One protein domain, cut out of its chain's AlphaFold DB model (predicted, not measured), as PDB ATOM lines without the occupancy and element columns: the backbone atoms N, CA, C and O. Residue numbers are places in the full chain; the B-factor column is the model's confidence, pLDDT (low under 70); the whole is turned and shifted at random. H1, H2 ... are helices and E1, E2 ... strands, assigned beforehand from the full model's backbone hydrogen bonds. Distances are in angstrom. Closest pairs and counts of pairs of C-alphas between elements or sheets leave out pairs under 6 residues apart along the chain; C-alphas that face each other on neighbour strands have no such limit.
ATOM      1  N   PHE A 572     -41.643  48.369 -10.992       96.06
ATOM      2  CA  PHE A 572     -41.261  47.665 -12.212       96.06
ATOM      3  C   PHE A 572     -42.233  46.512 -12.442       96.06
ATOM      4  O   PHE A 572     -42.208  45.515 -11.721       96.06
ATOM      5  N   VAL A 573     -43.141  46.687 -13.400       95.31
ATOM      6  CA  VAL A 573     -44.279  45.795 -13.642       95.31
ATOM      7  C   VAL A 573     -43.838  44.590 -14.467       95.31
ATOM      8  O   VAL A 573     -43.656  44.684 -15.679       95.31
ATOM      9  N   GLN A 574     -43.732  43.440 -13.805       92.81
ATOM     10  CA  GLN A 574     -43.466  42.133 -14.393       92.81
ATOM     11  C   GLN A 574     -44.757  41.296 -14.391       92.81
ATOM     12  O   GLN A 574     -45.029  40.502 -13.487       92.81
ATOM     13  N   ALA A 575     -45.578  41.506 -15.421       91.25
ATOM     14  CA  ALA A 575     -46.793  40.734 -15.661       91.25
ATOM     15  C   ALA A 575     -46.465  39.491 -16.501       91.25
ATOM     16  O   ALA A 575     -46.060  39.617 -17.657       91.25
ATOM     17  N   GLN A 576     -46.622  38.306 -15.919       87.94
ATOM     18  CA  GLN A 576     -46.183  37.046 -16.515       87.94
ATOM     19  C   GLN A 576     -47.334  36.270 -17.149       87.94
ATOM     20  O   GLN A 576     -48.429  36.222 -16.597       87.94
ATOM     21  N   GLY A 577     -47.083  35.642 -18.294       83.50
ATOM     22  CA  GLY A 577     -48.029  34.711 -18.911       83.50
ATOM     23  C   GLY A 577     -47.887  33.287 -18.373       83.50
ATOM     24  O   GLY A 577     -48.783  32.466 -18.580       83.50
ATOM     25  N   THR A 578     -46.771  32.990 -17.699       78.38
ATOM     26  CA  THR A 578     -46.492  31.694 -17.068       78.38
ATOM     27  C   THR A 578     -46.170  31.849 -15.574       78.38
ATOM     28  O   THR A 578     -46.167  32.955 -15.038       78.38
ATOM     29  N   GLY A 579     -45.986  30.731 -14.866       78.56
ATOM     30  CA  GLY A 579     -45.458  30.715 -13.496       78.56
ATOM     31  C   GLY A 579     -46.401  30.210 -12.406       78.56
ATOM     32  O   GLY A 579     -45.918  29.677 -11.414       78.56
ATOM     33  N   ARG A 580     -47.726  30.273 -12.605       83.56
ATOM     34  CA  ARG A 580     -48.686  29.507 -11.776       83.56
ATOM     35  C   ARG A 580     -48.664  28.021 -12.111       83.56
ATOM     36  O   ARG A 580     -48.676  27.186 -11.215       83.56
ATOM     37  N   HIS A 581     -48.547  27.722 -13.401       78.62
ATOM     38  CA  HIS A 581     -48.266  26.396 -13.931       78.62
ATOM     39  C   HIS A 581     -47.096  26.507 -14.903       78.62
ATOM     40  O   HIS A 581     -47.133  27.306 -15.844       78.62
ATOM     41  N   VAL A 582     -46.057  25.710 -14.684       71.31
ATOM     42  CA  VAL A 582     -44.940  25.554 -15.613       71.31
ATOM     43  C   VAL A 582     -44.871  24.082 -15.968       71.31
ATOM     44  O   VAL A 582     -44.561  23.257 -15.119       71.31
ATOM     45  N   LEU A 583     -45.202  23.757 -17.214       64.81
ATOM     46  CA  LEU A 583     -45.175  22.387 -17.715       64.81
ATOM     47  C   LEU A 583     -43.829  22.124 -18.408       64.81
ATOM     48  O   LEU A 583     -43.489  22.820 -19.371       64.81
ATOM     49  N   GLY A 584     -43.079  21.124 -17.938       57.94
ATOM     50  CA  GLY A 584     -41.738  20.774 -18.425       57.94
ATOM     51  C   GLY A 584     -41.708  20.447 -19.922       57.94
ATOM     52  O   GLY A 584     -40.804  20.890 -20.634       57.94
ATOM     53  N   LEU A 585     -42.761  19.796 -20.435       48.53
ATOM     54  CA  LEU A 585     -42.883  19.388 -21.840       48.53
ATOM     55  C   LEU A 585     -42.771  20.572 -22.822       48.53
ATOM     56  O   LEU A 585     -42.148  20.463 -23.876       48.53
ATOM     57  N   TRP A 586     -43.310  21.737 -22.447       51.00
ATOM     58  CA  TRP A 586     -43.287  22.960 -23.262       51.00
ATOM     59  C   TRP A 586     -41.919  23.658 -23.267       51.00
ATOM     60  O   TRP A 586     -41.716  24.617 -24.008       51.00
ATOM     61  N   ARG A 587     -40.976  23.166 -22.454       52.91
ATOM     62  CA  ARG A 587     -39.583  23.623 -22.373       52.91
ATOM     63  C   ARG A 587     -38.565  22.568 -22.808       52.91
ATOM     64  O   ARG A 587     -37.370  22.826 -22.707       52.91
ATOM     65  N   GLY A 588     -39.013  21.406 -23.289       51.03
ATOM     66  CA  GLY A 588     -38.124  20.288 -23.622       51.03
ATOM     67  C   GLY A 588     -37.522  19.591 -22.395       51.03
ATOM     68  O   GLY A 588     -36.481  18.953 -22.514       51.03
ATOM     69  N   LEU A 589     -38.166  19.725 -21.230       53.94
ATOM     70  CA  LEU A 589     -37.775  19.131 -19.950       53.94
ATOM     71  C   LEU A 589     -38.753  17.998 -19.572       53.94
ATOM     72  O   LEU A 589     -39.909  18.013 -20.011       53.94
ATOM     73  N   PRO A 590     -38.321  16.984 -18.800       51.00
ATOM     74  CA  PRO A 590     -39.179  15.859 -18.436       51.00
ATOM     75  C   PRO A 590     -40.390  16.296 -17.578       51.00
ATOM     76  O   PRO A 590     -40.282  17.253 -16.810       51.00
ATOM     77  N   PRO A 591     -41.536  15.581 -17.633       53.38
ATOM     78  CA  PRO A 591     -42.747  15.914 -16.860       53.38
ATOM     79  C   PRO A 591     -42.552  15.979 -15.334       53.38
ATOM     80  O   PRO A 591     -43.328  16.624 -14.635       53.38
ATOM     81  N   SER A 592     -41.493  15.354 -14.807       51.84
ATOM     82  CA  SER A 592     -41.073  15.455 -13.401       51.84
ATOM     83  C   SER A 592     -40.675  16.873 -12.966       51.84
ATOM     84  O   SER A 592     -40.523  17.119 -11.774       51.84
ATOM     85  N   GLU A 593     -40.499  17.799 -13.912       57.09
ATOM     86  CA  GLU A 593     -40.176  19.209 -13.666       57.09
ATOM     87  C   GLU A 593     -41.401  20.136 -13.751       57.09
ATOM     88  O   GLU A 593     -41.260  21.358 -13.809       57.09
ATOM     89  N   ASN A 594     -42.618  19.581 -13.750       66.88
ATOM     90  CA  ASN A 594     -43.836  20.381 -13.676       66.88
ATOM     91  C   ASN A 594     -43.901  21.143 -12.338       66.88
ATOM     92  O   ASN A 594     -43.856  20.546 -11.261       66.88
ATOM     93  N   LEU A 595     -44.038  22.470 -12.398       69.50
ATOM     94  CA  LEU A 595     -44.151  23.340 -11.223       69.50
ATOM     95  C   LEU A 595     -45.562  23.921 -11.141       69.50
ATOM     96  O   LEU A 595     -46.076  24.463 -12.122       69.50
ATOM     97  N   VAL A 596     -46.157  23.854  -9.951       76.31
ATOM     98  CA  VAL A 596     -47.401  24.553  -9.616       76.31
ATOM     99  C   VAL A 596     -47.124  25.495  -8.457       76.31
ATOM    100  O   VAL A 596     -46.507  25.096  -7.473       76.31
ATOM    101  N   ASN A 597     -47.572  26.739  -8.589       84.50
ATOM    102  CA  ASN A 597     -47.454  27.764  -7.562       84.50
ATOM    103  C   ASN A 597     -48.825  28.434  -7.359       84.50
ATOM    104  O   ASN A 597     -49.116  29.460  -7.985       84.50
ATOM    105  N   PRO A 598     -49.697  27.851  -6.513       80.69
ATOM    106  CA  PRO A 598     -51.037  28.385  -6.273       80.69
ATOM    107  C   PRO A 598     -50.996  29.713  -5.501       80.69
ATOM    108  O   PRO A 598     -51.923  30.522  -5.604       80.69
ATOM    109  N   SER A 599     -49.900  29.986  -4.788       88.12
ATOM    110  CA  SER A 599     -49.700  31.224  -4.037       88.12
ATOM    111  C   SER A 599     -49.463  32.456  -4.915       88.12
ATOM    112  O   SER A 599     -49.775  33.568  -4.473       88.12
ATOM    113  N   PHE A 600     -48.956  32.289  -6.142       91.25
ATOM    114  CA  PHE A 600     -48.578  33.382  -7.044       91.25
ATOM    115  C   PHE A 600     -49.800  34.241  -7.451       91.25
ATOM    116  O   PHE A 600     -50.678  33.742  -8.156       91.25
ATOM    117  N   PRO A 601     -49.900  35.525  -7.038       94.62
ATOM    118  CA  PRO A 601     -51.101  36.328  -7.257       94.62
ATOM    119  C   PRO A 601     -51.504  36.518  -8.724       94.62
ATOM    120  O   PRO A 601     -50.655  36.638  -9.607       94.62
ATOM    121  N   ILE A 602     -52.813  36.619  -8.961       94.19
ATOM    122  CA  ILE A 602     -53.415  36.785 -10.292       94.19
ATOM    123  C   ILE A 602     -53.840  38.237 -10.508       94.19
ATOM    124  O   ILE A 602     -54.581  38.805  -9.705       94.19
ATOM    125  N   ALA A 603     -53.438  38.833 -11.626       92.94
ATOM    126  CA  ALA A 603     -53.837  40.178 -12.004       92.94
ATOM    127  C   ALA A 603     -55.345  40.264 -12.291       92.94
ATOM    128  O   ALA A 603     -55.916  39.432 -12.999       92.94
ATOM    129  N   ALA A 604     -55.972  41.341 -11.821       91.38
ATOM    130  CA  ALA A 604     -57.348  41.696 -12.148       91.38
ATOM    131  C   ALA A 604     -57.437  43.150 -12.639       91.38
ATOM    132  O   ALA A 604     -56.475  43.918 -12.568       91.38
ATOM    133  N   MET A 605     -58.601  43.535 -13.161       87.12
ATOM    134  CA  MET A 605     -58.825  44.870 -13.729       87.12
ATOM    135  C   MET A 605     -59.112  45.955 -12.688       87.12
ATOM    136  O   MET A 605     -59.180  47.131 -13.048       87.12
ATOM    137  N   MET A 606     -59.285  45.588 -11.416       88.31
ATOM    138  CA  MET A 606     -59.497  46.539 -10.326       88.31
ATOM    139  C   MET A 606     -58.257  47.436 -10.137       88.31
ATOM    140  O   MET A 606     -57.161  46.905  -9.973       88.31
ATOM    141  N   PRO A 607     -58.395  48.779 -10.138       89.75
ATOM    142  CA  PRO A 607     -57.242  49.664  -9.959       89.75
ATOM    143  C   PRO A 607     -56.826  49.820  -8.493       89.75
ATOM    144  O   PRO A 607     -55.661  50.083  -8.222       89.75
ATOM    145  N   THR A 608     -57.766  49.684  -7.554       92.50
ATOM    146  CA  THR A 608     -57.541  49.919  -6.119       92.50
ATOM    147  C   THR A 608     -57.007  48.663  -5.451       92.50
ATOM    148  O   THR A 608     -57.564  47.585  -5.663       92.50
ATOM    149  N   PHE A 609     -55.976  48.814  -4.626       93.50
ATOM    150  CA  PHE A 609     -55.353  47.714  -3.900       93.50
ATOM    151  C   PHE A 609     -55.037  48.094  -2.452       93.50
ATOM    152  O   PHE A 609     -54.780  49.258  -2.140       93.50
ATOM    153  N   ASP A 610     -55.020  47.082  -1.586       93.00
ATOM    154  CA  ASP A 610     -54.582  47.181  -0.198       93.00
ATOM    155  C   ASP A 610     -53.235  46.472  -0.037       93.00
ATOM    156  O   ASP A 610     -53.082  45.314  -0.425       93.00
ATOM    157  N   ARG A 611     -52.242  47.161   0.529       93.00
ATOM    158  CA  ARG A 611     -50.892  46.613   0.712       93.00
ATOM    159  C   ARG A 611     -50.746  45.981   2.095       93.00
ATOM    160  O   ARG A 611     -50.825  46.672   3.107       93.00
ATOM    161  N   LEU A 612     -50.486  44.680   2.123       93.81
ATOM    162  CA  LEU A 612     -50.200  43.882   3.311       93.81
ATOM    163  C   LEU A 612     -48.689  43.639   3.378       93.81
ATOM    164  O   LEU A 612     -48.108  43.092   2.439       93.81
ATOM    165  N   ARG A 613     -48.052  44.100   4.459       92.88
ATOM    166  CA  ARG A 613     -46.598  44.017   4.650       92.88
ATOM    167  C   ARG A 613     -46.275  43.156   5.876       92.88
ATOM    168  O   ARG A 613     -46.524  43.633   6.988       92.88
ATOM    169  N   PRO A 614     -45.705  41.946   5.727       92.06
ATOM    170  CA  PRO A 614     -45.500  41.165   4.491       92.06
ATOM    171  C   PRO A 614     -46.777  40.421   4.018       92.06
ATOM    172  O   PRO A 614     -47.838  40.573   4.627       92.06
ATOM    173  N   ASP A 615     -46.695  39.605   2.952       93.00
ATOM    174  CA  ASP A 615     -47.760  38.656   2.567       93.00
ATOM    175  C   ASP A 615     -48.071  37.700   3.740       93.00
ATOM    176  O   ASP A 615     -47.174  36.968   4.166       93.00
ATOM    177  N   PRO A 616     -49.307  37.687   4.278       91.00
ATOM    178  CA  PRO A 616     -49.642  36.913   5.474       91.00
ATOM    179  C   PRO A 616     -49.879  35.420   5.206       91.00
ATOM    180  O   PRO A 616     -50.101  34.657   6.147       91.00
ATOM    181  N   ARG A 617     -49.915  34.992   3.940       90.25
ATOM    182  CA  ARG A 617     -50.194  33.603   3.557       90.25
ATOM    183  C   ARG A 617     -48.960  32.719   3.769       90.25
ATOM    184  O   ARG A 617     -47.831  33.191   3.691       90.25
ATOM    185  N   LEU A 618     -49.160  31.415   3.974       87.62
ATOM    186  CA  LEU A 618     -48.081  30.433   4.180       87.62
ATOM    187  C   LEU A 618     -47.362  30.066   2.861       87.62
ATOM    188  O   LEU A 618     -47.356  28.918   2.438       87.62
ATOM    189  N   ILE A 619     -46.750  31.053   2.203       89.44
ATOM    190  CA  ILE A 619     -46.187  30.938   0.842       89.44
ATOM    191  C   ILE A 619     -44.719  30.490   0.796       89.44
ATOM    192  O   ILE A 619     -44.135  30.407  -0.280       89.44
ATOM    193  N   GLY A 620     -44.093  30.224   1.945       86.56
ATOM    194  CA  GLY A 620     -42.657  29.926   2.043       86.56
ATOM    195  C   GLY A 620     -42.163  28.821   1.090       86.56
ATOM    196  O   GLY A 620     -41.156  29.027   0.409       86.56
ATOM    197  N   PRO A 621     -42.853  27.669   0.974       84.00
ATOM    198  CA  PRO A 621     -42.480  26.628   0.011       84.00
ATOM    199  C   PRO A 621     -42.546  27.098  -1.449       84.00
ATOM    200  O   PRO A 621     -41.657  26.772  -2.240       84.00
ATOM    201  N   ASP A 622     -43.555  27.902  -1.780       85.06
ATOM    202  CA  ASP A 622     -43.828  28.405  -3.128       85.06
ATOM    203  C   ASP A 622     -42.858  29.517  -3.555       85.06
ATOM    204  O   ASP A 622     -42.543  29.645  -4.741       85.06
ATOM    205  N   LEU A 623     -42.316  30.285  -2.600       89.62
ATOM    206  CA  LEU A 623     -41.283  31.292  -2.864       89.62
ATOM    207  C   LEU A 623     -39.961  30.688  -3.358       89.62
ATOM    208  O   LEU A 623     -39.200  31.372  -4.032       89.62
ATOM    209  N   GLY A 624     -39.699  29.406  -3.084       84.06
ATOM    210  CA  GLY A 624     -38.495  28.722  -3.577       84.06
ATOM    211  C   GLY A 624     -38.551  28.310  -5.046       84.06
ATOM    212  O   GLY A 624     -37.593  27.738  -5.557       84.06
ATOM    213  N   LYS A 625     -39.700  28.504  -5.699       80.56
ATOM    214  CA  LYS A 625     -39.990  28.000  -7.047       80.56
ATOM    215  C   LYS A 625     -40.661  29.075  -7.903       80.56
ATOM    216  O   LYS A 625     -41.469  28.757  -8.777       80.56
ATOM    217  N   VAL A 626     -40.385  30.352  -7.634       88.19
ATOM    218  CA  VAL A 626     -41.024  31.455  -8.361       88.19
ATOM    219  C   VAL A 626     -40.444  31.508  -9.760       88.19
ATOM    220  O   VAL A 626     -39.278  31.829  -9.962       88.19
ATOM    221  N   TYR A 627     -41.269  31.179 -10.740       86.50
ATOM    222  CA  TYR A 627     -40.870  31.250 -12.130       86.50
ATOM    223  C   TYR A 627     -40.955  32.690 -12.647       86.50
ATOM    224  O   TYR A 627     -41.921  33.396 -12.344       86.50
ATOM    225  N   VAL A 628     -39.955  33.124 -13.425       86.94
ATOM    226  CA  VAL A 628     -39.938  34.462 -14.026       86.94
ATOM    227  C   VAL A 628     -39.714  34.411 -15.542       86.94
ATOM    228  O   VAL A 628     -38.667  33.976 -16.010       86.94
ATOM    229  N   ASP A 629     -40.698  34.902 -16.310       83.75
ATOM    230  CA  ASP A 629     -40.696  34.963 -17.789       83.75
ATOM    231  C   ASP A 629     -39.589  35.844 -18.405       83.75
ATOM    232  O   ASP A 629     -39.259  35.696 -19.584       83.75
ATOM    233  N   SER A 630     -39.022  36.777 -17.643       84.31
ATOM    234  CA  SER A 630     -37.880  37.596 -18.061       84.31
ATOM    235  C   SER A 630     -37.162  38.177 -16.851       84.31
ATOM    236  O   SER A 630     -37.824  38.609 -15.913       84.31
ATOM    237  N   ASP A 631     -35.835  38.265 -16.905       88.00
ATOM    238  CA  ASP A 631     -35.011  38.807 -15.821       88.00
ATOM    239  C   ASP A 631     -35.425  40.247 -15.414       88.00
ATOM    240  O   ASP A 631     -35.195  41.192 -16.183       88.00
ATOM    241  N   PRO A 632     -36.008  40.458 -14.212       89.00
ATOM    242  CA  PRO A 632     -36.474  41.775 -13.771       89.00
ATOM    243  C   PRO A 632     -35.342  42.796 -13.634       89.00
ATOM    244  O   PRO A 632     -35.576  44.004 -13.755       89.00
ATOM    245  N   ARG A 633     -34.098  42.331 -13.439       89.62
ATOM    246  CA  ARG A 633     -32.913  43.195 -13.375       89.62
ATOM    247  C   ARG A 633     -32.673  43.958 -14.670       89.62
ATOM    248  O   ARG A 633     -32.126  45.053 -14.612       89.62
ATOM    249  N   GLY A 634     -33.142  43.455 -15.813       89.12
ATOM    250  CA  GLY A 634     -33.051  44.178 -17.083       89.12
ATOM    251  C   GLY A 634     -33.763  45.536 -17.040       89.12
ATOM    252  O   GLY A 634     -33.223  46.535 -17.519       89.12
ATOM    253  N   MET A 635     -34.939  45.608 -16.401       90.38
ATOM    254  CA  MET A 635     -35.651  46.877 -16.199       90.38
ATOM    255  C   MET A 635     -34.910  47.786 -15.216       90.38
ATOM    256  O   MET A 635     -34.766  48.980 -15.469       90.38
ATOM    257  N   LEU A 636     -34.394  47.222 -14.122       89.75
ATOM    258  CA  LEU A 636     -33.641  47.977 -13.120       89.75
ATOM    259  C   LEU A 636     -32.357  48.579 -13.700       89.75
ATOM    260  O   LEU A 636     -32.058  49.747 -13.461       89.75
ATOM    261  N   TYR A 637     -31.634  47.811 -14.513       89.38
ATOM    262  CA  TYR A 637     -30.449  48.266 -15.231       89.38
ATOM    263  C   TYR A 637     -30.784  49.399 -16.210       89.38
ATOM    264  O   TYR A 637     -30.129  50.442 -16.209       89.38
ATOM    265  N   ALA A 638     -31.843  49.243 -17.013       89.44
ATOM    266  CA  ALA A 638     -32.286  50.288 -17.934       89.44
ATOM    267  C   ALA A 638     -32.692  51.578 -17.200       89.44
ATOM    268  O   ALA A 638     -32.332  52.672 -17.638       89.44
ATOM    269  N   TRP A 639     -33.379  51.457 -16.063       90.00
ATOM    270  CA  TRP A 639     -33.714  52.588 -15.200       90.00
ATOM    271  C   TRP A 639     -32.465  53.260 -14.622       90.00
ATOM    272  O   TRP A 639     -32.335  54.480 -14.695       90.00
ATOM    273  N   GLY A 640     -31.502  52.477 -14.130       87.88
ATOM    274  CA  GLY A 640     -30.217  52.986 -13.647       87.88
ATOM    275  C   GLY A 640     -29.468  53.791 -14.713       87.88
ATOM    276  O   GLY A 640     -28.953  54.868 -14.420       87.88
ATOM    277  N   ARG A 641     -29.483  53.335 -15.973       86.69
ATOM    278  CA  ARG A 641     -28.918  54.083 -17.109       86.69
ATOM    279  C   ARG A 641     -29.652  55.386 -17.393       86.69
ATOM    280  O   ARG A 641     -29.001  56.395 -17.647       86.69
ATOM    281  N   LEU A 642     -30.984  55.379 -17.344       88.44
ATOM    282  CA  LEU A 642     -31.782  56.598 -17.485       88.44
ATOM    283  C   LEU A 642     -31.382  57.626 -16.420       88.44
ATOM    284  O   LEU A 642     -31.046  58.755 -16.763       88.44
ATOM    285  N   VAL A 643     -31.348  57.226 -15.149       87.62
ATOM    286  CA  VAL A 643     -30.949  58.105 -14.039       87.62
ATOM    287  C   VAL A 643     -29.509  58.598 -14.231       87.62
ATOM    288  O   VAL A 643     -29.248  59.797 -14.134       87.62
ATOM    289  N   TYR A 644     -28.577  57.713 -14.591       85.56
ATOM    290  CA  TYR A 644     -27.184  58.082 -14.849       85.56
ATOM    291  C   TYR A 644     -27.049  59.140 -15.957       85.56
ATOM    292  O   TYR A 644     -26.333  60.124 -15.777       85.56
ATOM    293  N   ASN A 645     -27.784  58.992 -17.063       85.19
ATOM    294  CA  ASN A 645     -27.746  59.924 -18.193       85.19
ATOM    295  C   ASN A 645     -28.216  61.344 -17.835       85.19
ATOM    296  O   ASN A 645     -27.776  62.303 -18.467       85.19
ATOM    297  N   TYR A 646     -29.106  61.489 -16.849       85.12
ATOM    298  CA  TYR A 646     -29.629  62.792 -16.425       85.12
ATOM    299  C   TYR A 646     -28.852  63.404 -15.248       85.12
ATOM    300  O   TYR A 646     -28.753  64.628 -15.175       85.12
ATOM    301  N   PHE A 647     -28.283  62.586 -14.353       84.88
ATOM    302  CA  PHE A 647     -27.708  63.057 -13.081       84.88
ATOM    303  C   PHE A 647     -26.208  62.784 -12.890       84.88
ATOM    304  O   PHE A 647     -25.628  63.252 -11.911       84.88
ATOM    305  N   GLY A 648     -25.553  62.044 -13.789       74.94
ATOM    306  CA  GLY A 648     -24.092  61.889 -13.791       74.94
ATOM    307  C   GLY A 648     -23.504  61.201 -12.551       74.94
ATOM    308  O   GLY A 648     -22.452  61.607 -12.070       74.94
ATOM    309  N   GLY A 649     -24.186  60.191 -11.996       65.69
ATOM    310  CA  GLY A 649     -23.694  59.347 -10.891       65.69
ATOM    311  C   GLY A 649     -23.638  59.995  -9.496       65.69
ATOM    312  O   GLY A 649     -23.516  59.273  -8.511       65.69
ATOM    313  N   GLY A 650     -23.758  61.325  -9.383       58.28
ATOM    314  CA  GLY A 650     -23.590  62.064  -8.120       58.28
ATOM    315  C   GLY A 650     -24.870  62.344  -7.321       58.28
ATOM    316  O   GLY A 650     -24.788  62.620  -6.126       58.28
ATOM    317  N   VAL A 651     -26.053  62.268  -7.943       57.50
ATOM    318  CA  VAL A 651     -27.349  62.499  -7.279       57.50
ATOM    319  C   VAL A 651     -28.289  61.342  -7.597       57.50
ATOM    320  O   VAL A 651     -28.782  61.229  -8.715       57.50
ATOM    321  N   MET A 652     -28.546  60.489  -6.605       61.50
ATOM    322  CA  MET A 652     -29.594  59.474  -6.693       61.50
ATOM    323  C   MET A 652     -30.860  60.004  -6.011       61.50
ATOM    324  O   MET A 652     -30.807  60.334  -4.820       61.50
ATOM    325  N   PRO A 653     -31.993  60.102  -6.729       68.62
ATOM    326  CA  PRO A 653     -33.284  60.388  -6.116       68.62
ATOM    327  C   PRO A 653     -33.559  59.420  -4.956       68.62
ATOM    328  O   PRO A 653     -33.267  58.226  -5.054       68.62
ATOM    329  N   ARG A 654     -34.124  59.914  -3.845       78.62
ATOM    330  CA  ARG A 654     -34.573  59.069  -2.719       78.62
ATOM    331  C   ARG A 654     -35.888  58.368  -3.080       78.62
ATOM    332  O   ARG A 654     -36.914  58.602  -2.450       78.62
ATOM    333  N   THR A 655     -35.837  57.545  -4.119       89.38
ATOM    334  CA  THR A 655     -36.973  56.809  -4.669       89.38
ATOM    335  C   THR A 655     -36.922  55.362  -4.195       89.38
ATOM    336  O   THR A 655     -35.899  54.683  -4.312       89.38
ATOM    337  N   GLU A 656     -38.032  54.874  -3.651       92.81
ATOM    338  CA  GLU A 656     -38.219  53.464  -3.335       92.81
ATOM    339  C   GLU A 656     -38.512  52.689  -4.624       92.81
ATOM    340  O   GLU A 656     -39.407  53.032  -5.394       92.81
ATOM    341  N   HIS A 657     -37.750  51.631  -4.871       93.94
ATOM    342  CA  HIS A 657     -37.895  50.799  -6.059       93.94
ATOM    343  C   HIS A 657     -38.401  49.418  -5.641       93.94
ATOM    344  O   HIS A 657     -37.845  48.798  -4.729       93.94
ATOM    345  N   ARG A 658     -39.445  48.924  -6.311       95.56
ATOM    346  CA  ARG A 658     -40.011  47.586  -6.082       95.56
ATOM    347  C   ARG A 658     -40.289  46.893  -7.408       95.56
ATOM    348  O   ARG A 658     -40.676  47.534  -8.383       95.56
ATOM    349  N   VAL A 659     -40.139  45.574  -7.431       96.69
ATOM    350  CA  VAL A 659     -40.581  44.751  -8.562       96.69
ATOM    351  C   VAL A 659     -41.985  44.253  -8.261       96.69
ATOM    352  O   VAL A 659     -42.204  43.563  -7.267       96.69
ATOM    353  N   LEU A 660     -42.931  44.619  -9.122       97.06
ATOM    354  CA  LEU A 660     -44.301  44.135  -9.085       97.06
ATOM    355  C   LEU A 660     -44.382  42.850  -9.903       97.06
ATOM    356  O   LEU A 660     -44.201  42.887 -11.116       97.06
ATOM    357  N   LEU A 661     -44.691  41.735  -9.250       95.75
ATOM    358  CA  LEU A 661     -44.784  40.419  -9.876       95.75
ATOM    359  C   LEU A 661     -46.225  39.903  -9.822       95.75
ATOM    360  O   LEU A 661     -46.817  39.807  -8.746       95.75
ATOM    361  N   THR A 662     -46.805  39.572 -10.976       95.38
ATOM    362  CA  THR A 662     -48.193  39.088 -11.065       95.38
ATOM    363  C   THR A 662     -48.390  38.147 -12.242       95.38
ATOM    364  O   THR A 662     -47.749  38.305 -13.283       95.38
ATOM    365  N   PHE A 663     -49.303  37.193 -12.096       93.44
ATOM    366  CA  PHE A 663     -49.743  36.342 -13.190       93.44
ATOM    367  C   PHE A 663     -50.849  37.041 -13.991       93.44
ATOM    368  O   PHE A 663     -51.901  37.384 -13.455       93.44
ATOM    369  N   ALA A 664     -50.632  37.250 -15.287       90.75
ATOM    370  CA  ALA A 664     -51.570  37.896 -16.193       90.75
ATOM    371  C   ALA A 664     -52.417  36.852 -16.946       90.75
ATOM    372  O   ALA A 664     -51.919  36.196 -17.868       90.75
ATOM    373  N   PRO A 665     -53.709  36.701 -16.611       87.19
ATOM    374  CA  PRO A 665     -54.576  35.756 -17.301       87.19
ATOM    375  C   PRO A 665     -54.841  36.192 -18.751       87.19
ATOM    376  O   PRO A 665     -54.890  37.379 -19.072       87.19
ATOM    377  N   ARG A 666     -55.079  35.218 -19.645       80.50
ATOM    378  CA  ARG A 666     -55.426  35.485 -21.060       80.50
ATOM    379  C   ARG A 666     -56.737  36.263 -21.229       80.50
ATOM    380  O   ARG A 666     -56.919  36.943 -22.235       80.50
ATOM    381  N   HIS A 667     -57.645  36.146 -20.265       81.25
ATOM    382  CA  HIS A 667     -58.895  36.897 -20.208       81.25
ATOM    383  C   HIS A 667     -58.890  37.786 -18.970       81.25
ATOM    384  O   HIS A 667     -58.428  37.372 -17.911       81.25
ATOM    385  N   ASN A 668     -59.400  39.006 -19.113       85.06
ATOM    386  CA  ASN A 668     -59.436  39.967 -18.018       85.06
ATOM    387  C   ASN A 668     -60.464  39.562 -16.960       85.06
ATOM    388  O   ASN A 668     -61.586  39.205 -17.308       85.06
ATOM    389  N   ILE A 669     -60.083  39.704 -15.694       87.94
ATOM    390  CA  ILE A 669     -60.932  39.423 -14.534       87.94
ATOM    391  C   ILE A 669     -61.462  40.752 -13.995       87.94
ATOM    392  O   ILE A 669     -60.669  41.601 -13.571       87.94
ATOM    393  N   TYR A 670     -62.778  40.961 -14.042       86.19
ATOM    394  CA  TYR A 670     -63.409  42.200 -13.583       86.19
ATOM    395  C   TYR A 670     -64.071  42.050 -12.214       86.19
ATOM    396  O   TYR A 670     -63.996  42.974 -11.406       86.19
ATOM    397  N   ASP A 671     -64.710  40.914 -11.952       86.19
ATOM    398  CA  ASP A 671     -65.502  40.678 -10.745       86.19
ATOM    399  C   ASP A 671     -65.274  39.288 -10.129       86.19
ATOM    400  O   ASP A 671     -64.473  38.491 -10.623       86.19
ATOM    401  N   TYR A 672     -65.939  39.017  -9.000       86.00
ATOM    402  CA  TYR A 672     -65.826  37.730  -8.299       86.00
ATOM    403  C   TYR A 672     -66.220  36.527  -9.163       86.00
ATOM    404  O   TYR A 672     -65.655  35.451  -8.988       86.00
ATOM    405  N   ARG A 673     -67.169  36.694 -10.088       85.62
ATOM    406  CA  ARG A 673     -67.624  35.599 -10.944       85.62
ATOM    407  C   ARG A 673     -66.584  35.289 -12.013       85.62
ATOM    408  O   ARG A 673     -66.271  34.123 -12.213       85.62
ATOM    409  N   ASP A 674     -66.007  36.313 -12.643       85.81
ATOM    410  CA  ASP A 674     -64.900  36.118 -13.590       85.81
ATOM    411  C   ASP A 674     -63.712  35.404 -12.919       85.81
ATOM    412  O   ASP A 674     -63.062  34.556 -13.529       85.81
ATOM    413  N   ALA A 675     -63.437  35.744 -11.655       87.25
ATOM    414  CA  ALA A 675     -62.402  35.111 -10.845       87.25
ATOM    415  C   ALA A 675     -62.693  33.627 -10.575       87.25
ATOM    416  O   ALA A 675     -61.812  32.790 -10.762       87.25
ATOM    417  N   GLU A 676     -63.919  33.293 -10.170       87.69
ATOM    418  CA  GLU A 676     -64.344  31.912  -9.924       87.69
ATOM    419  C   GLU A 676     -64.320  31.069 -11.207       87.69
ATOM    420  O   GLU A 676     -63.736  29.984 -11.228       87.69
ATOM    421  N   GLU A 677     -64.863  31.598 -12.309       86.88
ATOM    422  CA  GLU A 677     -64.822  30.945 -13.621       86.88
ATOM    423  C   GLU A 677     -63.376  30.703 -14.082       86.88
ATOM    424  O   GLU A 677     -63.074  29.676 -14.696       86.88
ATOM    425  N   TRP A 678     -62.464  31.635 -13.788       87.56
ATOM    426  CA  TRP A 678     -61.052  31.476 -14.113       87.56
ATOM    427  C   TRP A 678     -60.389  30.372 -13.281       87.56
ATOM    428  O   TRP A 678     -59.715  29.519 -13.861       87.56
ATOM    429  N   LEU A 679     -60.616  30.337 -11.963       87.25
ATOM    430  CA  LEU A 679     -60.062  29.309 -11.070       87.25
ATOM    431  C   LEU A 679     -60.549  27.905 -11.452       87.25
ATOM    432  O   LEU A 679     -59.748  26.979 -11.548       87.25
ATOM    433  N   GLN A 680     -61.834  27.762 -11.782       85.62
ATOM    434  CA  GLN A 680     -62.380  26.494 -12.277       85.62
ATOM    435  C   GLN A 680     -61.723  26.062 -13.594       85.62
ATOM    436  O   GLN A 680     -61.477  24.876 -13.821       85.62
ATOM    437  N   ARG A 681     -61.437  26.999 -14.508       83.56
ATOM    438  CA  ARG A 681     -60.725  26.681 -15.758       83.56
ATOM    439  C   ARG A 681     -59.274  26.293 -15.507       83.56
ATOM    440  O   ARG A 681     -58.788  25.398 -16.194       83.56
ATOM    441  N   GLU A 682     -58.595  26.961 -14.578       82.44
ATOM    442  CA  GLU A 682     -57.231  26.623 -14.158       82.44
ATOM    443  C   GLU A 682     -57.171  25.169 -13.665       82.44
ATOM    444  O   GLU A 682     -56.428  24.364 -14.228       82.44
ATOM    445  N   GLU A 683     -58.038  24.805 -12.718       79.44
ATOM    446  CA  GLU A 683     -58.127  23.452 -12.158       79.44
ATOM    447  C   GLU A 683     -58.452  22.397 -13.229       79.44
ATOM    448  O   GLU A 683     -57.766  21.380 -13.352       79.44
ATOM    449  N   ASN A 684     -59.441  22.664 -14.087       79.06
ATOM    450  CA  ASN A 684     -59.811  21.755 -15.172       79.06
ATOM    451  C   ASN A 684     -58.690  21.565 -16.206       79.06
ATOM    452  O   ASN A 684     -58.514  20.465 -16.733       79.06
ATOM    453  N   ASN A 685     -57.953  22.627 -16.541       74.75
ATOM    454  CA  ASN A 685     -56.821  22.534 -17.462       74.75
ATOM    455  C   ASN A 685     -55.685  21.722 -16.839       74.75
ATOM    456  O   ASN A 685     -55.102  20.881 -17.519       74.75
ATOM    457  N   TRP A 686     -55.423  21.911 -15.545       70.19
ATOM    458  CA  TRP A 686     -54.437  21.126 -14.812       70.19
ATOM    459  C   TRP A 686     -54.780  19.627 -14.785       70.19
ATOM    460  O   TRP A 686     -53.931  18.789 -15.099       70.19
ATOM    461  N   LEU A 687     -56.038  19.274 -14.499       71.06
ATOM    462  CA  LEU A 687     -56.511  17.884 -14.520       71.06
ATOM    463  C   LEU A 687     -56.389  17.245 -15.914       71.06
ATOM    464  O   LEU A 687     -56.006  16.082 -16.043       71.06
ATOM    465  N   LYS A 688     -56.673  18.004 -16.978       71.50
ATOM    466  CA  LYS A 688     -56.529  17.521 -18.361       71.50
ATOM    467  C   LYS A 688     -55.077  17.238 -18.731       71.50
ATOM    468  O   LYS A 688     -54.811  16.192 -19.317       71.50
ATOM    469  N   GLU A 689     -54.155  18.138 -18.404       65.31
ATOM    470  CA  GLU A 689     -52.736  17.963 -18.744       65.31
ATOM    471  C   GLU A 689     -52.100  16.818 -17.937       65.31
ATOM    472  O   GLU A 689     -51.429  15.967 -18.512       65.31
ATOM    473  N   THR A 690     -52.410  16.693 -16.644       61.50
ATOM    474  CA  THR A 690     -51.919  15.572 -15.814       61.50
ATOM    475  C   THR A 690     -52.470  14.209 -16.252       61.50
ATOM    476  O   THR A 690     -51.749  13.215 -16.209       61.50
ATOM    477  N   SER A 691     -53.709  14.148 -16.758       60.47
ATOM    478  CA  SER A 691     -54.298  12.905 -17.285       60.47
ATOM    479  C   SER A 691     -53.649  12.389 -18.581       60.47
ATOM    480  O   SER A 691     -53.771  11.206 -18.895       60.47
ATOM    481  N   ARG A 692     -52.958  13.253 -19.339       55.69
ATOM    482  CA  ARG A 692     -52.305  12.896 -20.612       55.69
ATOM    483  C   ARG A 692     -50.931  12.251 -20.440       55.69
ATOM    484  O   ARG A 692     -50.535  11.474 -21.303       55.69
ATOM    485  N   ASP A 693     -50.242  12.525 -19.336       51.91
ATOM    486  CA  ASP A 693     -48.853  12.102 -19.117       51.91
ATOM    487  C   ASP A 693     -48.708  10.717 -18.445       51.91
ATOM    488  O   ASP A 693     -47.599  10.322 -18.091       51.91
ATOM    489  N   GLY A 709     -54.637  29.956   0.122       71.31
ATOM    490  CA  GLY A 709     -55.642  30.634  -0.694       71.31
ATOM    491  C   GLY A 709     -55.027  31.475  -1.821       71.31
ATOM    492  O   GLY A 709     -54.091  32.259  -1.604       71.31
ATOM    493  N   THR A 710     -55.589  31.352  -3.025       86.69
ATOM    494  CA  THR A 710     -55.235  32.191  -4.175       86.69
ATOM    495  C   THR A 710     -55.588  33.655  -3.905       86.69
ATOM    496  O   THR A 710     -56.695  33.968  -3.469       86.69
ATOM    497  N   ALA A 711     -54.659  34.567  -4.199       91.75
ATOM    498  CA  ALA A 711     -54.878  36.006  -4.090       91.75
ATOM    499  C   ALA A 711     -55.018  36.649  -5.476       91.75
ATOM    500  O   ALA A 711     -54.235  36.372  -6.385       91.75
ATOM    501  N   PHE A 712     -55.975  37.566  -5.617       94.50
ATOM    502  CA  PHE A 712     -56.058  38.461  -6.771       94.50
ATOM    503  C   PHE A 712     -55.300  39.746  -6.453       94.50
ATOM    504  O   PHE A 712     -55.611  40.431  -5.480       94.50
ATOM    505  N   GLY A 713     -54.281  40.058  -7.247       95.19
ATOM    506  CA  GLY A 713     -53.359  41.149  -6.986       95.19
ATOM    507  C   GLY A 713     -51.953  40.874  -7.488       95.19
ATOM    508  O   GLY A 713     -51.763  40.324  -8.574       95.19
ATOM    509  N   PHE A 714     -50.960  41.309  -6.720       96.62
ATOM    510  CA  PHE A 714     -49.555  41.202  -7.097       96.62
ATOM    511  C   PHE A 714     -48.637  41.182  -5.877       96.62
ATOM    512  O   PHE A 714     -48.959  41.735  -4.826       96.62
ATOM    513  N   TRP A 715     -47.477  40.555  -6.041       97.31
ATOM    514  CA  TRP A 715     -46.382  40.650  -5.084       97.31
ATOM    515  C   TRP A 715     -45.531  41.884  -5.362       97.31
ATOM    516  O   TRP A 715     -45.315  42.244  -6.518       97.31
ATOM    517  N   LEU A 716     -45.026  42.511  -4.301       97.44
ATOM    518  CA  LEU A 716     -44.032  43.577  -4.373       97.44
ATOM    519  C   LEU A 716     -42.752  43.111  -3.685       97.44
ATOM    520  O   LEU A 716     -42.679  43.045  -2.457       97.44
ATOM    521  N   PHE A 717     -41.735  42.817  -4.487       96.25
ATOM    522  CA  PHE A 717     -40.422  42.419  -3.998       96.25
ATOM    523  C   PHE A 717     -39.479  43.624  -3.903       96.25
ATOM    524  O   PHE A 717     -39.544  44.537  -4.740       96.25
ATOM    525  N   PRO A 718     -38.568  43.653  -2.914       93.69
ATOM    526  CA  PRO A 718     -37.423  44.548  -2.981       93.69
ATOM    527  C   PRO A 718     -36.557  44.221  -4.204       93.69
ATOM    528  O   PRO A 718     -36.407  43.064  -4.583       93.69
ATOM    529  N   VAL A 719     -35.939  45.237  -4.806       91.50
ATOM    530  CA  VAL A 719     -35.122  45.060  -6.022       91.50
ATOM    531  C   VAL A 719     -33.924  44.127  -5.843       91.50
ATOM    532  O   VAL A 719     -33.564  43.423  -6.780       91.50
ATOM    533  N   HIS A 720     -33.340  44.071  -4.642       89.81
ATOM    534  CA  HIS A 720     -32.200  43.198  -4.343       89.81
ATOM    535  C   HIS A 720     -32.570  41.710  -4.285       89.81
ATOM    536  O   HIS A 720     -31.676  40.872  -4.352       89.81
ATOM    537  N   ALA A 721     -33.864  41.370  -4.215       91.00
ATOM    538  CA  ALA A 721     -34.328  39.983  -4.209       91.00
ATOM    539  C   ALA A 721     -33.944  39.212  -5.482       91.00
ATOM    540  O   ALA A 721     -33.869  37.992  -5.455       91.00
ATOM    541  N   PHE A 722     -33.686  39.917  -6.587       89.75
ATOM    542  CA  PHE A 722     -33.357  39.317  -7.882       89.75
ATOM    543  C   PHE A 722     -31.846  39.293  -8.163       89.75
ATOM    544  O   PHE A 722     -31.434  38.973  -9.274       89.75
ATOM    545  N   GLY A 723     -31.013  39.632  -7.172       86.25
ATOM    546  CA  GLY A 723     -29.556  39.662  -7.284       86.25
ATOM    547  C   GLY A 723     -28.974  41.049  -7.579       86.25
ATOM    548  O   GLY A 723     -29.677  42.059  -7.630       86.25
ATOM    549  N   GLY A 724     -27.649  41.096  -7.736       82.56
ATOM    550  CA  GLY A 724     -26.898  42.331  -7.966       82.56
ATOM    551  C   GLY A 724     -27.032  42.883  -9.387       82.56
ATOM    552  O   GLY A 724     -27.254  42.142 -10.345       82.56
ATOM    553  N   LEU A 725     -26.859  44.200  -9.511       81.56
ATOM    554  CA  LEU A 725     -26.693  44.910 -10.782       81.56
ATOM    555  C   LEU A 725     -25.210  45.270 -10.978       81.56
ATOM    556  O   LEU A 725     -24.487  45.354  -9.983       81.56
ATOM    557  N   PRO A 726     -24.748  45.507 -12.220       77.25
ATOM    558  CA  PRO A 726     -23.406  46.026 -12.464       77.25
ATOM    559  C   PRO A 726     -23.162  47.334 -11.700       77.25
ATOM    560  O   PRO A 726     -24.041  48.196 -11.661       77.25
ATOM    561  N   GLU A 727     -21.968  47.500 -11.123       71.75
ATOM    562  CA  GLU A 727     -21.570  48.754 -10.457       71.75
ATOM    563  C   GLU A 727     -21.517  49.917 -11.464       71.75
ATOM    564  O   GLU A 727     -21.937  51.035 -11.168       71.75
ATOM    565  N   ASN A 728     -21.013  49.614 -12.665       72.81
ATOM    566  CA  ASN A 728     -21.000  50.391 -13.898       72.81
ATOM    567  C   ASN A 728     -22.335  50.463 -14.675       72.81
ATOM    568  O   ASN A 728     -22.608  49.489 -15.373       72.81
ATOM    569  N   PRO A 729     -23.145  51.544 -14.721       71.06
ATOM    570  CA  PRO A 729     -24.297  51.598 -15.638       71.06
ATOM    571  C   PRO A 729     -23.921  51.509 -17.129       71.06
ATOM    572  O   PRO A 729     -24.787  51.274 -17.970       71.06
ATOM    573  N   ASN A 730     -22.649  51.734 -17.473       70.69
ATOM    574  CA  ASN A 730     -22.115  51.562 -18.825       70.69
ATOM    575  C   ASN A 730     -21.590  50.143 -19.102       70.69
ATOM    576  O   ASN A 730     -21.285  49.835 -20.255       70.69
ATOM    577  N   ASP A 731     -21.494  49.288 -18.082       76.81
ATOM    578  CA  ASP A 731     -21.074  47.899 -18.248       76.81
ATOM    579  C   ASP A 731     -22.238  47.081 -18.811       76.81
ATOM    580  O   ASP A 731     -23.376  47.196 -18.364       76.81
ATOM    581  N   GLY A 732     -21.974  46.241 -19.813       72.75
ATOM    582  CA  GLY A 732     -23.026  45.467 -20.469       72.75
ATOM    583  C   GLY A 732     -23.768  44.538 -19.500       72.75
ATOM    584  O   GLY A 732     -23.159  43.670 -18.882       72.75
ATOM    585  N   PHE A 733     -25.096  44.666 -19.427       80.81
ATOM    586  CA  PHE A 733     -25.960  43.726 -18.711       80.81
ATOM    587  C   PHE A 733     -26.543  42.688 -19.675       80.81
ATOM    588  O   PHE A 733     -27.170  43.038 -20.679       80.81
ATOM    589  N   ARG A 734     -26.347  41.402 -19.373       80.19
ATOM    590  CA  ARG A 734     -26.905  40.293 -20.150       80.19
ATOM    591  C   ARG A 734     -28.113  39.729 -19.412       80.19
ATOM    592  O   ARG A 734     -27.946  39.140 -18.353       80.19
ATOM    593  N   ASN A 735     -29.300  39.876 -20.003       79.88
ATOM    594  CA  ASN A 735     -30.518  39.278 -19.459       79.88
ATOM    595  C   ASN A 735     -30.372  37.756 -19.377       79.88
ATOM    596  O   ASN A 735     -29.950  37.114 -20.346       79.88
ATOM    597  N   GLU A 736     -30.764  37.191 -18.243       80.19
ATOM    598  CA  GLU A 736     -30.865  35.747 -18.100       80.19
ATOM    599  C   GLU A 736     -32.086  35.194 -18.843       80.19
ATOM    600  O   GLU A 736     -33.107  35.864 -19.028       80.19
ATOM    601  N   ALA A 737     -31.954  33.947 -19.302       77.75
ATOM    602  CA  ALA A 737     -33.077  33.196 -19.838       77.75
ATOM    603  C   ALA A 737     -34.110  32.956 -18.724       77.75
ATOM    604  O   ALA A 737     -33.738  32.870 -17.550       77.75
ATOM    605  N   PRO A 738     -35.400  32.832 -19.063       80.19
ATOM    606  CA  PRO A 738     -36.418  32.706 -18.038       80.19
ATOM    607  C   PRO A 738     -36.234  31.410 -17.241       80.19
ATOM    608  O   PRO A 738     -36.102  30.317 -17.804       80.19
ATOM    609  N   CYS A 739     -36.221  31.533 -15.918       79.75
ATOM    610  CA  CYS A 739     -35.808  30.486 -14.987       79.75
ATOM    611  C   CYS A 739     -36.624  30.542 -13.680       79.75
ATOM    612  O   CYS A 739     -37.235  31.571 -13.371       79.75
ATOM    613  N   PRO A 740     -36.684  29.432 -12.920       81.31
ATOM    614  CA  PRO A 740     -37.153  29.466 -11.541       81.31
ATOM    615  C   PRO A 740     -36.119  30.160 -10.644       81.31
ATOM    616  O   PRO A 740     -34.924  29.886 -10.739       81.31
ATOM    617  N   MET A 741     -36.591  31.032  -9.760       85.75
ATOM    618  CA  MET A 741     -35.789  31.752  -8.774       85.75
ATOM    619  C   MET A 741     -36.234  31.372  -7.356       85.75
ATOM    620  O   MET A 741     -37.434  31.247  -7.088       85.75
ATOM    621  N   ASP A 742     -35.266  31.203  -6.452       88.12
ATOM    622  CA  ASP A 742     -35.530  31.051  -5.020       88.12
ATOM    623  C   ASP A 742     -35.558  32.435  -4.362       88.12
ATOM    624  O   ASP A 742     -34.547  33.131  -4.299       88.12
ATOM    625  N   LEU A 743     -36.741  32.841  -3.903       91.69
ATOM    626  CA  LEU A 743     -36.997  34.143  -3.289       91.69
ATOM    627  C   LEU A 743     -37.364  34.025  -1.801       91.69
ATOM    628  O   LEU A 743     -37.883  34.980  -1.225       91.69
ATOM    629  N   LYS A 744     -37.106  32.880  -1.152       89.62
ATOM    630  CA  LYS A 744     -37.487  32.638   0.255       89.62
ATOM    631  C   LYS A 744     -36.894  33.639   1.240       89.62
ATOM    632  O   LYS A 744     -37.552  33.998   2.212       89.62
ATOM    633  N   GLU A 745     -35.668  34.088   0.987       89.00
ATOM    634  CA  GLU A 745     -34.974  35.057   1.845       89.00
ATOM    635  C   GLU A 745     -35.573  36.470   1.747       89.00
ATOM    636  O   GLU A 745     -35.313  37.315   2.600       89.00
ATOM    637  N   ASN A 746     -36.405  36.731   0.734       90.94
ATOM    638  CA  ASN A 746     -36.964  38.043   0.434       90.94
ATOM    639  C   ASN A 746     -38.493  37.978   0.385       90.94
ATOM    640  O   ASN A 746     -39.098  38.042  -0.684       90.94
ATOM    641  N   TRP A 747     -39.126  37.859   1.552       93.44
ATOM    642  CA  TRP A 747     -40.583  37.756   1.639       93.44
ATOM    643  C   TRP A 747     -41.279  39.001   1.044       93.44
ATOM    644  O   TRP A 747     -40.968  40.123   1.461       93.44
ATOM    645  N   PRO A 748     -42.208  38.847   0.080       96.12
ATOM    646  CA  PRO A 748     -42.830  39.981  -0.596       96.12
ATOM    647  C   PRO A 748     -43.923  40.643   0.246       96.12
ATOM    648  O   PRO A 748     -44.562  40.004   1.084       96.12
ATOM    649  N   ASP A 749     -44.224  41.908  -0.058       96.62
ATOM    650  CA  ASP A 749     -45.521  42.478   0.313       96.62
ATOM    651  C   ASP A 749     -46.600  41.939  -0.640       96.62
ATOM    652  O   ASP A 749     -46.356  41.764  -1.840       96.62
ATOM    653  N   LEU A 750     -47.818  41.744  -0.135       96.31
ATOM    654  CA  LEU A 750     -48.978  41.407  -0.958       96.31
ATOM    655  C   LEU A 750     -49.823  42.653  -1.202       96.31
ATOM    656  O   LEU A 750     -50.353  43.247  -0.267       96.31
ATOM    657  N   ALA A 751     -49.997  43.025  -2.464       96.56
ATOM    658  CA  ALA A 751     -50.977  44.021  -2.861       96.56
ATOM    659  C   ALA A 751     -52.264  43.301  -3.276       96.56
ATOM    660  O   ALA A 751     -52.318  42.667  -4.330       96.56
ATOM    661  N   LEU A 752     -53.281  43.360  -2.421       94.38
ATOM    662  CA  LEU A 752     -54.533  42.629  -2.571       94.38
ATOM    663  C   LEU A 752     -55.593  43.495  -3.259       94.38
ATOM    664  O   LEU A 752     -55.857  44.625  -2.845       94.38
ATOM    665  N   LEU A 753     -56.232  42.948  -4.291       92.19
ATOM    666  CA  LEU A 753     -57.333  43.583  -5.009       92.19
ATOM    667  C   LEU A 753     -58.668  43.106  -4.441       92.19
ATOM    668  O   LEU A 753     -58.910  41.907  -4.318       92.19
ATOM    669  N   ASN A 754     -59.567  44.045  -4.148       85.50
ATOM    670  CA  ASN A 754     -60.923  43.712  -3.722       85.50
ATOM    671  C   ASN A 754     -61.860  43.707  -4.934       85.50
ATOM    672  O   ASN A 754     -62.188  44.764  -5.478       85.50
TER     673      ASN A 754
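What this domain is: This is residues 572 to 693 and 709 to 754 of the 759 residues of an uncharacterized protein of Monosporascus sp. GIB2 (UniProt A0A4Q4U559). A strongly twisted sheet of five strands, E1, E4, E5, E7 and E2, lies between two long helices at opposite ends of the longest axis: H3, which only grazes the sheet, and H4, which is not on it. The small strand pair E3 and E6 makes a second sheet near the end of E1 at Gln 576, the short helix H5 is over E4, and long stretches without named elements link the parts. The printed part has 168 residues, and along it come E1, H1, E2, H2, E3, H3, E4, H4, E5, H5, E6 and E7, five named helices and seven named strands. The large sheet runs E1, E4, E5, E7, E2 and is mixed, the small one is antiparallel, and the class is mixed, helices and strands, with under half of the residues in named elements. The whole is compact, with a radius of gyration of the C-alphas of 17.6 A and spans of 57 by 39 by 27 A.

Where its parts are: E1, residues 572 to 576, begins with C-alpha 572 at (-41.261, 47.665, -12.212) and is 12.5 A long. H1 is residues 584 to 587. E2 is residues 608 to 612, 13.4 A, and H2 is residues 620 to 623. E3 is residues 626 to 628. H3, residues 633 to 647, measures 20.5 A, and E4, residues 656 to 663, the longest strand, 22.9 A. H4, residues 672 to 692, is the longest helix at 30.8 A and begins with C-alpha 672 at (-65.826, 37.730, -8.299). E5 is residues 713 to 718, 16.8 A, and H5 is residues 719 to 722. E6 is residues 739 to 741. E7, residues 749 to 753, is 13.0 A long and ends with C-alpha 753 at (-57.333, 43.583, -5.009).

How they stand to each other: In the five-stranded sheet E1 is an edge strand, parallel to E4 at 11 degrees, with N 574 and O 660 2.8 A apart. E4 and E5 are antiparallel at 140 degrees, with N 661 and O 715 2.8 A apart. E5 and E7 are antiparallel at 161 degrees, with N 716 and O 749 2.9 A apart. E7 and the other edge strand, E2, are antiparallel at 148 degrees, with N 612 and O 750 2.8 A apart. These four N and O pairs are within hydrogen-bond range. H5 is on the sheet, at a height over the sheet of 8.7 A, and only just over E4, where 3 of its 4 C-alphas fall. H3 only grazes the sheet, with residues 633 to 639; the closest C-alphas of E1 and H3 are those of Phe 572 and Met 635, 6.9 A apart. With residues 633 to 636 alone H3 only just touches H5, with 3 pairs of C-alphas within 8 A, the closest being Arg 633 and Phe 722 at 6.7 A. E3 and E6 are antiparallel at 139 degrees, with N 741 and O 626 within hydrogen-bond range at 2.8 A. H1, H2 and H4 touch no helix and are not on the five-stranded sheet. Each O i to N i+4 pair in H3 and H4 is within hydrogen-bond range; H1, H2 and H5 are too short for such a pair.

The domain as a whole: The two C-alphas farthest apart are those of Gly 650 and Ser 691, 58.7 A. Residues 694 to 708 are not printed, and C-alphas 693 and 709 are 27.0 A apart across this cut. The links H1 to E2, 20 residues, and H5 to E6, 16 residues, are long. The mean pLDDT of the printed part is 82.9; it is under 70 at residues 583 to 595, 649 to 653 and 689 to 693.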